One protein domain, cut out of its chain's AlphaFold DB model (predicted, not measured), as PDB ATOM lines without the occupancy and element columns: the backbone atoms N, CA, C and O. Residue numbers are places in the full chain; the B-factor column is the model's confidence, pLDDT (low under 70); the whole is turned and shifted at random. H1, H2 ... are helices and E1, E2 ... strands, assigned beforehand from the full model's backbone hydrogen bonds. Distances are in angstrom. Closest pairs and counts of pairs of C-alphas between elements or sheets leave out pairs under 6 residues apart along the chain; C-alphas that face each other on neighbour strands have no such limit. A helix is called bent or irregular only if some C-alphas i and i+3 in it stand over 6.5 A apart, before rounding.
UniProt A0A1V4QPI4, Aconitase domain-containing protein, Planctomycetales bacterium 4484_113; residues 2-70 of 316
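This is residues 2 to 70 of the 316 residues of the protein "Aconitase domain-containing protein" of Planctomycetales bacterium 4484_113 (UniProt A0A1V4QPI4). A small ribbon of two parallel strands, E1 and E2, is the middle of the domain, with H3 packed on one side of it, mainly on E2, and H2 side by side with H3; H4 lies on the other side of the ribbon, nearer to E1. H1 is set off at one end of the longest axis, and residues 5 to 11 there stick out. The printed part has 69 residues with four named helices and two named strands, in the order H1, H2, E1, H3, E2, H4, and its class is mostly helix. It is compact, with a radius of gyration of the C-alphas of 12.3 A and spans of 33 by 26 by 18 A.

E1, residues 37 to 40, and E2, residues 54 to 57, are parallel neighbours at 15 degrees; N 38 and O 54 are 2.8 A apart, and N 56 and O 38 are 3.0 A apart, both within hydrogen-bond range. H3, residues 43 to 51, comes between them along the chain, a strand-helix-strand unit, two parallel strands joined through a helix, with a right-handed crossover. The closest C-alphas of H3 and E2 are those of Ser 43 and Gly 57, 4.4 A apart. H2, residues 22 to 28, touches H3, with the C-alphas of Ser 23 and Tyr 45 closest at 6.0 A; they run the same way at a shallow tilt of 10 degrees. H2 and E1 are near each other, with 5 pairs of C-alphas within 10 A. The closest C-alphas of E1 and H4, residues 60 to 69, are those of Gly 40 and Val 63, 6.3 A apart. H1, residues 2 to 9, is apart from H2, H3, H4, E1 and E2. In H1, H2 and H4 every O i to N i+4 pair is within hydrogen-bond range; in H3 0 of 5 are, against 5 of 6 O i to N i+3 pairs.

E1 and E2 measure 10.4 A and 10.3 A from first to last C-alpha, with C-alpha 37 at (41.723, -19.532, 35.858). H3 measures 17.0 A and is irregular: C-alphas 43 and 46 are 7.3 A apart. H2 measures 9.8 A. H4 measures 14.3 A and ends with C-alpha 69 at (55.511, -21.041, 40.713). H1 measures 10.4 A and begins with C-alpha 2 at (62.213, -28.447, 21.825).

The two C-alphas farthest apart are those of Glu 9 and Ala 50, 33.4 A. The link from H1 to H2, residues 10 to 21, is long. The printed part has no cut. Its mean pLDDT is 94.2, and no printed residue is under 70.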
ATOM      1  N   ILE A   2      61.992 -28.920  20.440       91.69
ATOM      2  CA  ILE A   2      62.213 -28.447  21.825       91.69
ATOM      3  C   ILE A   2      60.962 -28.550  22.718       91.69
ATOM      4  O   ILE A   2      61.049 -29.130  23.788       91.69
ATOM      5  N   CYS A   3      59.782 -28.087  22.274       90.38
ATOM      6  CA  CYS A   3      58.573 -28.156  23.115       90.38
ATOM      7  C   CYS A   3      58.156 -29.592  23.474       90.38
ATOM      8  O   CYS A   3      57.709 -29.832  24.588       90.38
ATOM      9  N   ARG A   4      58.306 -30.545  22.541       93.31
ATOM     10  CA  ARG A   4      57.971 -31.956  22.791       93.31
ATOM     11  C   ARG A   4      58.981 -32.607  23.734       93.31
ATOM     12  O   ARG A   4      58.568 -33.311  24.639       93.31
ATOM     13  N   GLN A   5      60.270 -32.322  23.543       95.19
ATOM     14  CA  GLN A   5      61.342 -32.815  24.414       95.19
ATOM     15  C   GLN A   5      61.183 -32.293  25.842       95.19
ATOM     16  O   GLN A   5      61.171 -33.078  26.777       95.19
ATOM     17  N   PHE A   6      60.959 -30.987  26.002       93.94
ATOM     18  CA  PHE A   6      60.709 -30.396  27.315       93.94
ATOM     19  C   PHE A   6      59.485 -31.020  27.994       93.94
ATOM     20  O   PHE A   6      59.536 -31.359  29.168       93.94
ATOM     21  N   ALA A   7      58.383 -31.199  27.262       94.38
ATOM     22  CA  ALA A   7      57.189 -31.808  27.831       94.38
ATOM     23  C   ALA A   7      57.403 -33.276  28.232       94.38
ATOM     24  O   ALA A   7      56.892 -33.691  29.263       94.38
ATOM     25  N   GLU A   8      58.180 -34.039  27.460       95.31
ATOM     26  CA  GLU A   8      58.578 -35.406  27.811       95.31
ATOM     27  C   GLU A   8      59.441 -35.429  29.082       95.31
ATOM     28  O   GLU A   8      59.145 -36.175  30.009       95.31
ATOM     29  N   GLU A   9      60.447 -34.555  29.171       96.44
ATOM     30  CA  GLU A   9      61.327 -34.425  30.343       96.44
ATOM     31  C   GLU A   9      60.586 -33.992  31.616       96.44
ATOM     32  O   GLU A   9      61.018 -34.328  32.717       96.44
ATOM     33  N   GLN A  10      59.508 -33.220  31.476       94.75
ATOM     34  CA  GLN A  10      58.704 -32.704  32.589       94.75
ATOM     35  C   GLN A  10      57.400 -33.487  32.816       94.75
ATOM     36  O   GLN A  10      56.582 -33.069  33.633       94.75
ATOM     37  N   GLU A  11      57.172 -34.585  32.086       95.81
ATOM     38  CA  GLU A  11      55.945 -35.398  32.149       95.81
ATOM     39  C   GLU A  11      54.647 -34.589  31.918       95.81
ATOM     40  O   GLU A  11      53.580 -34.876  32.466       95.81
ATOM     41  N   ILE A  12      54.719 -33.561  31.069       93.88
ATOM     42  CA  ILE A  12      53.598 -32.681  30.731       93.88
ATOM     43  C   ILE A  12      52.819 -33.269  29.552       93.88
ATOM     44  O   ILE A  12      53.362 -33.533  28.477       93.88
ATOM     45  N   ARG A  13      51.498 -33.405  29.710       93.44
ATOM     46  CA  ARG A  13      50.603 -33.780  28.606       93.44
ATOM     47  C   ARG A  13      50.616 -32.701  27.518       93.44
ATOM     48  O   ARG A  13      50.287 -31.547  27.780       93.44
ATOM     49  N   VAL A  14      50.889 -33.103  26.276       93.56
ATOM     50  CA  VAL A  14      50.843 -32.223  25.098       93.56
ATOM     51  C   VAL A  14      49.616 -32.523  24.247       93.56
ATOM     52  O   VAL A  14      49.369 -33.668  23.872       93.56
ATOM     53  N   PHE A  15      48.881 -31.472  23.891       94.06
ATOM     54  CA  PHE A  15      47.959 -31.486  22.758       94.06
ATOM     55  C   PHE A  15      48.729 -31.006  21.530       94.06
ATOM     56  O   PHE A  15      49.147 -29.851  21.475       94.06
ATOM     57  N   ASP A  16      49.008 -31.918  20.601       91.12
ATOM     58  CA  ASP A  16      49.915 -31.643  19.486       91.12
ATOM     59  C   ASP A  16      49.247 -30.781  18.398       91.12
ATOM     60  O   ASP A  16      48.070 -30.434  18.473       91.12
ATOM     61  N   VAL A  17      50.004 -30.431  17.360       87.44
ATOM     62  CA  VAL A  17      49.571 -29.577  16.243       87.44
ATOM     63  C   VAL A  17      48.333 -30.108  15.508       87.44
ATOM     64  O   VAL A  17      47.637 -29.346  14.843       87.44
ATOM     65  N   ASP A  18      48.027 -31.400  15.636       91.75
ATOM     66  CA  ASP A  18      46.821 -32.008  15.084       91.75
ATOM     67  C   ASP A  18      45.594 -31.854  15.994       91.75
ATOM     68  O   ASP A  18      44.510 -32.257  15.593       91.75
ATOM     69  N   ALA A  19      45.705 -31.295  17.198       95.50
ATOM     70  CA  ALA A  19      44.562 -31.097  18.086       95.50
ATOM     71  C   ALA A  19      43.685 -29.928  17.617       95.50
ATOM     72  O   ALA A  19      42.466 -30.074  17.522       95.50
ATOM     73  N   GLY A  20      44.299 -28.795  17.267       94.50
ATOM     74  CA  GLY A  20      43.620 -27.564  16.859       94.50
ATOM     75  C   GLY A  20      43.885 -26.388  17.801       94.50
ATOM     76  O   GLY A  20      44.956 -26.280  18.391       94.50
ATOM     77  N   ILE A  21      42.926 -25.465  17.905       94.50
ATOM     78  CA  ILE A  21      43.075 -24.202  18.646       94.50
ATOM     79  C   ILE A  21      43.086 -24.456  20.159       94.50
ATOM     80  O   ILE A  21      42.096 -24.923  20.716       94.50
ATOM     81  N   GLY A  22      44.170 -24.071  20.842       94.25
ATOM     82  CA  GLY A  22      44.396 -24.375  22.262       94.25
ATOM     83  C   GLY A  22      43.255 -23.977  23.206       94.25
ATOM     84  O   GLY A  22      42.844 -24.793  24.025       94.25
ATOM     85  N   SER A  23      42.674 -22.780  23.058       95.00
ATOM     86  CA  SER A  23      41.539 -22.343  23.894       95.00
ATOM     87  C   SER A  23      40.289 -23.212  23.713       95.00
ATOM     88  O   SER A  23      39.562 -23.452  24.674       95.00
ATOM     89  N   HIS A  24      40.063 -23.746  22.509       96.75
ATOM     90  CA  HIS A  24      38.973 -24.691  22.258       96.75
ATOM     91  C   HIS A  24      39.280 -26.054  22.863       96.75
ATOM     92  O   HIS A  24      38.401 -26.649  23.473       96.75
ATOM     93  N   ILE A  25      40.530 -26.512  22.768       97.00
ATOM     94  CA  ILE A  25      40.959 -27.766  23.395       97.00
ATOM     95  C   ILE A  25      40.764 -27.718  24.912       97.00
ATOM     96  O   ILE A  25      40.290 -28.696  25.485       97.00
ATOM     97  N   LEU A  26      41.052 -26.588  25.568       97.00
ATOM     98  CA  LEU A  26      40.794 -26.438  27.003       97.00
ATOM     99  C   LEU A  26      39.311 -26.655  27.349       97.00
ATOM    100  O   LEU A  26      39.013 -27.330  28.332       97.00
ATOM    101  N   ILE A  27      38.393 -26.136  26.530       97.31
ATOM    102  CA  ILE A  27      36.944 -26.317  26.707       97.31
ATOM    103  C   ILE A  27      36.523 -27.760  26.379       97.31
ATOM    104  O   ILE A  27      35.869 -28.416  27.186       97.31
ATOM    105  N   GLU A  28      36.920 -28.287  25.217       96.69
ATOM    106  CA  GLU A  28      36.536 -29.622  24.726       96.69
ATOM    107  C   GLU A  28      37.020 -30.762  25.626       96.69
ATOM    108  O   GLU A  28      36.377 -31.809  25.703       96.69
ATOM    109  N   GLN A  29      38.156 -30.569  26.298       96.50
ATOM    110  CA  GLN A  29      38.759 -31.551  27.200       96.50
ATOM    111  C   GLN A  29      38.337 -31.355  28.664       96.50
ATOM    112  O   GLN A  29      38.856 -32.049  29.534       96.50
ATOM    113  N   GLY A  30      37.442 -30.401  28.952       95.56
ATOM    114  CA  GLY A  30      36.970 -30.122  30.311       95.56
ATOM    115  C   GLY A  30      38.046 -29.561  31.247       95.56
ATOM    116  O   GLY A  30      37.908 -29.661  32.464       95.56
ATOM    117  N   LEU A  31      39.126 -28.994  30.694       95.50
ATOM    118  CA  LEU A  31      40.209 -28.364  31.458       95.50
ATOM    119  C   LEU A  31      39.837 -26.934  31.874       95.50
ATOM    120  O   LEU A  31      40.175 -26.504  32.973       95.50
ATOM    121  N   ALA A  32      39.114 -26.216  31.013       96.00
ATOM    122  CA  ALA A  32      38.446 -24.972  31.363       96.00
ATOM    123  C   ALA A  32      37.037 -25.281  31.881       96.00
ATOM    124  O   ALA A  32      36.222 -25.883  31.182       96.00
ATOM    125  N   ARG A  33      36.759 -24.857  33.113       95.56
ATOM    126  CA  ARG A  33      35.487 -25.062  33.814       95.56
ATOM    127  C   ARG A  33      35.089 -23.785  34.558       95.56
ATOM    128  O   ARG A  33      35.988 -22.998  34.862       95.56
ATOM    129  N   PRO A  34      33.800 -23.587  34.886       96.56
ATOM    130  CA  PRO A  34      33.363 -22.479  35.728       96.56
ATOM    131  C   PRO A  34      34.263 -22.294  36.956       96.56
ATOM    132  O   PRO A  34      34.612 -23.271  37.623       96.56
ATOM    133  N   GLY A  35      34.695 -21.056  37.202       94.31
ATOM    134  CA  GLY A  35      35.586 -20.703  38.313       94.31
ATOM    135  C   GLY A  35      37.068 -21.051  38.124       94.31
ATOM    136  O   GLY A  35      37.878 -20.721  38.986       94.31
ATOM    137  N   ALA A  36      37.463 -21.701  37.024       94.56
ATOM    138  CA  ALA A  36      38.875 -21.929  36.728       94.56
ATOM    139  C   ALA A  36      39.551 -20.663  36.188       94.56
ATOM    140  O   ALA A  36      38.942 -19.890  35.450       94.56
ATOM    141  N   THR A  37      40.843 -20.528  36.478       95.12
ATOM    142  CA  THR A  37      41.723 -19.532  35.858       95.12
ATOM    143  C   THR A  37      42.694 -20.238  34.925       95.12
ATOM    144  O   THR A  37      43.344 -21.208  35.314       95.12
ATOM    145  N   ALA A  38      42.808 -19.751  33.695       95.38
ATOM    146  CA  ALA A  38      43.747 -20.251  32.706       95.38
ATOM    147  C   ALA A  38      44.457 -19.085  32.019       95.38
ATOM    148  O   ALA A  38      43.831 -18.134  31.550       95.38
ATOM    149  N   ILE A  39      45.776 -19.183  31.928       95.25
ATOM    150  CA  ILE A  39      46.607 -18.195  31.249       95.25
ATOM    151  C   ILE A  39      47.345 -18.846  30.087       95.25
ATOM    152  O   ILE A  39      47.635 -20.045  30.108       95.25
ATOM    153  N   GLY A  40      47.671 -18.055  29.078       93.12
ATOM    154  CA  GLY A  40      48.480 -18.510  27.958       93.12
ATOM    155  C   GLY A  40      48.959 -17.351  27.105       93.12
ATOM    156  O   GLY A  40      48.636 -16.201  27.361       93.12
ATOM    157  N   THR A  41      49.736 -17.649  26.072       90.50
ATOM    158  CA  THR A  41      50.350 -16.625  25.211       90.50
ATOM    159  C   THR A  41      49.441 -16.133  24.077       90.50
ATOM    160  O   THR A  41      49.854 -15.308  23.264       90.50
ATOM    161  N   ASP A  42      48.204 -16.629  23.994       87.25
ATOM    162  CA  ASP A  42      47.220 -16.225  22.986       87.25
ATOM    163  C   ASP A  42      46.266 -15.170  23.568       87.25
ATOM    164  O   ASP A  42      45.714 -15.334  24.657       87.25
ATOM    165  N   SER A  43      46.053 -14.081  22.829       81.19
ATOM    166  CA  SER A  43      45.202 -12.967  23.256       81.19
ATOM    167  C   SER A  43      43.715 -13.317  23.370       81.19
ATOM    168  O   SER A  43      43.000 -12.648  24.111       81.19
ATOM    169  N   HIS A  44      43.246 -14.361  22.685       87.56
ATOM    170  CA  HIS A  44      41.852 -14.809  22.703       87.56
ATOM    171  C   HIS A  44      41.599 -15.895  23.760       87.56
ATOM    172  O   HIS A  44      40.678 -16.705  23.632       87.56
ATOM    173  N   TYR A  45      42.397 -15.937  24.831       93.19
ATOM    174  CA  TYR A  45      42.062 -16.742  26.013       93.19
ATOM    175  C   TYR A  45      40.779 -16.250  26.699       93.19
ATOM    176  O   TYR A  45      40.116 -17.038  27.364       93.19
ATOM    177  N   ASN A  46      40.339 -15.015  26.443       93.38
ATOM    178  CA  ASN A  46      39.024 -14.512  26.857       93.38
ATOM    179  C   ASN A  46      37.837 -15.393  26.408       93.38
ATOM    180  O   ASN A  46      36.786 -15.358  27.044       93.38
ATOM    181  N   ILE A  47      38.014 -16.241  25.385       96.38
ATOM    182  CA  ILE A  47      37.055 -17.274  24.960       96.38
ATOM    183  C   ILE A  47      36.595 -18.158  26.120       96.38
ATOM    184  O   ILE A  47      35.451 -18.610  26.129       96.38
ATOM    185  N   LEU A  48      37.464 -18.407  27.099       97.81
ATOM    186  CA  LEU A  48      37.152 -19.274  28.232       97.81
ATOM    187  C   LEU A  48      36.030 -18.703  29.118       97.81
ATOM    188  O   LEU A  48      35.336 -19.467  29.792       97.81
ATOM    189  N   GLY A  49      35.745 -17.401  29.022       97.94
ATOM    190  CA  GLY A  49      34.589 -16.793  29.678       97.94
ATOM    191  C   GLY A  49      33.241 -17.335  29.182       97.94
ATOM    192  O   GLY A  49      32.251 -17.268  29.909       97.94
ATOM    193  N   ALA A  50      33.208 -17.991  28.014       97.94
ATOM    194  CA  ALA A  50      32.038 -18.711  27.504       97.94
ATOM    195  C   ALA A  50      31.567 -19.864  28.408       97.94
ATOM    196  O   ALA A  50      30.394 -20.238  28.355       97.94
ATOM    197  N   VAL A  51      32.478 -20.426  29.211       97.56
ATOM    198  CA  VAL A  51      32.199 -21.473  30.207       97.56
ATOM    199  C   VAL A  51      32.326 -20.964  31.645       97.56
ATOM    200  O   VAL A  51      32.438 -21.767  32.564       97.56
ATOM    201  N   GLY A  52      32.343 -19.645  31.859       96.88
ATOM    202  CA  GLY A  52      32.518 -19.052  33.188       96.88
ATOM    203  C   GLY A  52      33.929 -19.212  33.771       96.88
ATOM    204  O   GLY A  52      34.086 -19.196  34.990       96.88
ATOM    205  N   ALA A  53      34.946 -19.413  32.927       97.31
ATOM    206  CA  ALA A  53      36.348 -19.472  33.337       97.31
ATOM    207  C   ALA A  53      37.067 -18.149  33.029       97.31
ATOM    208  O   ALA A  53      36.844 -17.539  31.982       97.31
ATOM    209  N   LEU A  54      37.978 -17.729  33.907       96.12
ATOM    210  CA  LEU A  54      38.852 -16.584  33.669       96.12
ATOM    211  C   LEU A  54      40.007 -17.011  32.758       96.12
ATOM    212  O   LEU A  54      40.955 -17.659  33.197       96.12
ATOM    213  N   GLY A  55      39.926 -16.650  31.482       95.75
ATOM    214  CA  GLY A  55      40.998 -16.859  30.517       95.75
ATOM    215  C   GLY A  55      41.723 -15.564  30.172       95.75
ATOM    216  O   GLY A  55      41.085 -14.625  29.699       95.75
ATOM    217  N   MET A  56      43.046 -15.517  30.350       93.12
ATOM    218  CA  MET A  56      43.838 -14.316  30.065       93.12
ATOM    219  C   MET A  56      45.072 -14.599  29.205       93.12
ATOM    220  O   MET A  56      45.870 -15.492  29.494       93.12
ATOM    221  N   GLY A  57      45.226 -13.804  28.147       91.88
ATOM    222  CA  GLY A  57      46.456 -13.754  27.364       91.88
ATOM    223  C   GLY A  57      47.537 -12.987  28.126       91.88
ATOM    224  O   GLY A  57      47.278 -11.881  28.597       91.88
ATOM    225  N   MET A  58      48.734 -13.552  28.241       93.00
ATOM    226  CA  MET A  58      49.868 -12.982  28.974       93.00
ATOM    227  C   MET A  58      51.170 -13.075  28.174       93.00
ATOM    228  O   MET A  58      51.279 -13.842  27.212       93.00
ATOM    229  N   GLY A  59      52.164 -12.277  28.575       92.75
ATOM    230  CA  GLY A  59      53.509 -12.339  28.011       92.75
ATOM    231  C   GLY A  59      54.200 -13.670  28.313       92.75
ATOM    232  O   GLY A  59      53.846 -14.390  29.246       92.75
ATOM    233  N   ASP A  60      55.222 -13.993  27.530       92.94
ATOM    234  CA  ASP A  60      56.046 -15.189  27.716       92.94
ATOM    235  C   ASP A  60      56.732 -15.235  29.092       92.94
ATOM    236  O   ASP A  60      56.795 -16.299  29.705       92.94
ATOM    237  N   VAL A  61      57.180 -14.086  29.610       94.19
ATOM    238  CA  VAL A  61      57.768 -13.963  30.955       94.19
ATOM    239  C   VAL A  61      56.763 -14.319  32.054       94.19
ATOM    240  O   VAL A  61      57.099 -15.087  32.956       94.19
ATOM    241  N   ASP A  62      55.532 -13.816  31.968       94.88
ATOM    242  CA  ASP A  62      54.486 -14.077  32.967       94.88
ATOM    243  C   ASP A  62      54.053 -15.547  32.943       94.88
ATOM    244  O   ASP A  62      53.930 -16.190  33.987       94.88
ATOM    245  N   VAL A  63      53.900 -16.120  31.744       94.88
ATOM    246  CA  VAL A  63      53.583 -17.545  31.579       94.88
ATOM    247  C   VAL A  63      54.722 -18.423  32.104       94.88
ATOM    248  O   VAL A  63      54.461 -19.416  32.782       94.88
ATOM    249  N   ALA A  64      55.984 -18.055  31.864       93.69
ATOM    250  CA  ALA A  64      57.134 -18.774  32.412       93.69
ATOM    251  C   ALA A  64      57.194 -18.692  33.948       93.69
ATOM    252  O   ALA A  64      57.498 -19.689  34.608       93.69
ATOM    253  N   PHE A  65      56.866 -17.533  34.530       95.88
ATOM    254  CA  PHE A  65      56.754 -17.367  35.980       95.88
ATOM    255  C   PHE A  65      55.662 -18.274  36.560       95.88
ATOM    256  O   PHE A  65      55.912 -18.991  37.531       95.88
ATOM    257  N   ALA A  66      54.487 -18.308  35.931       95.19
ATOM    258  CA  ALA A  66      53.387 -19.172  36.345       95.19
ATOM    259  C   ALA A  66      53.732 -20.660  36.219       95.19
ATOM    260  O   ALA A  66      53.432 -21.437  37.120       95.19
ATOM    261  N   PHE A  67      54.426 -21.062  35.149       91.94
ATOM    262  CA  PHE A  67      54.925 -22.433  34.985       91.94
ATOM    263  C   PHE A  67      55.866 -22.840  36.121       91.94
ATOM    264  O   PHE A  67      55.870 -23.997  36.535       91.94
ATOM    265  N   ARG A  68      56.670 -21.900  36.629       92.81
ATOM    266  CA  ARG A  68      57.618 -22.165  37.713       92.81
ATOM    267  C   ARG A  68      56.961 -22.192  39.093       92.81
ATOM    268  O   ARG A  68      57.368 -23.011  39.913       92.81
ATOM    269  N   ASN A  69      56.020 -21.288  39.359       94.94
ATOM    270  CA  ASN A  69      55.511 -21.041  40.713       94.94
ATOM    271  C   ASN A  69      54.079 -21.545  40.949       94.94
ATOM    272  O   ASN A  69      53.671 -21.672  42.096       94.94
ATOM    273  N   GLY A  70      53.319 -21.846  39.893       93.75
ATOM    274  CA  GLY A  70      51.903 -22.216  39.995       93.75
ATOM    275  C   GLY A  70      50.963 -21.036  40.269       93.75
ATOM    276  O   GLY A  70      49.774 -21.248  40.489       93.75
TER     277      GLY A  70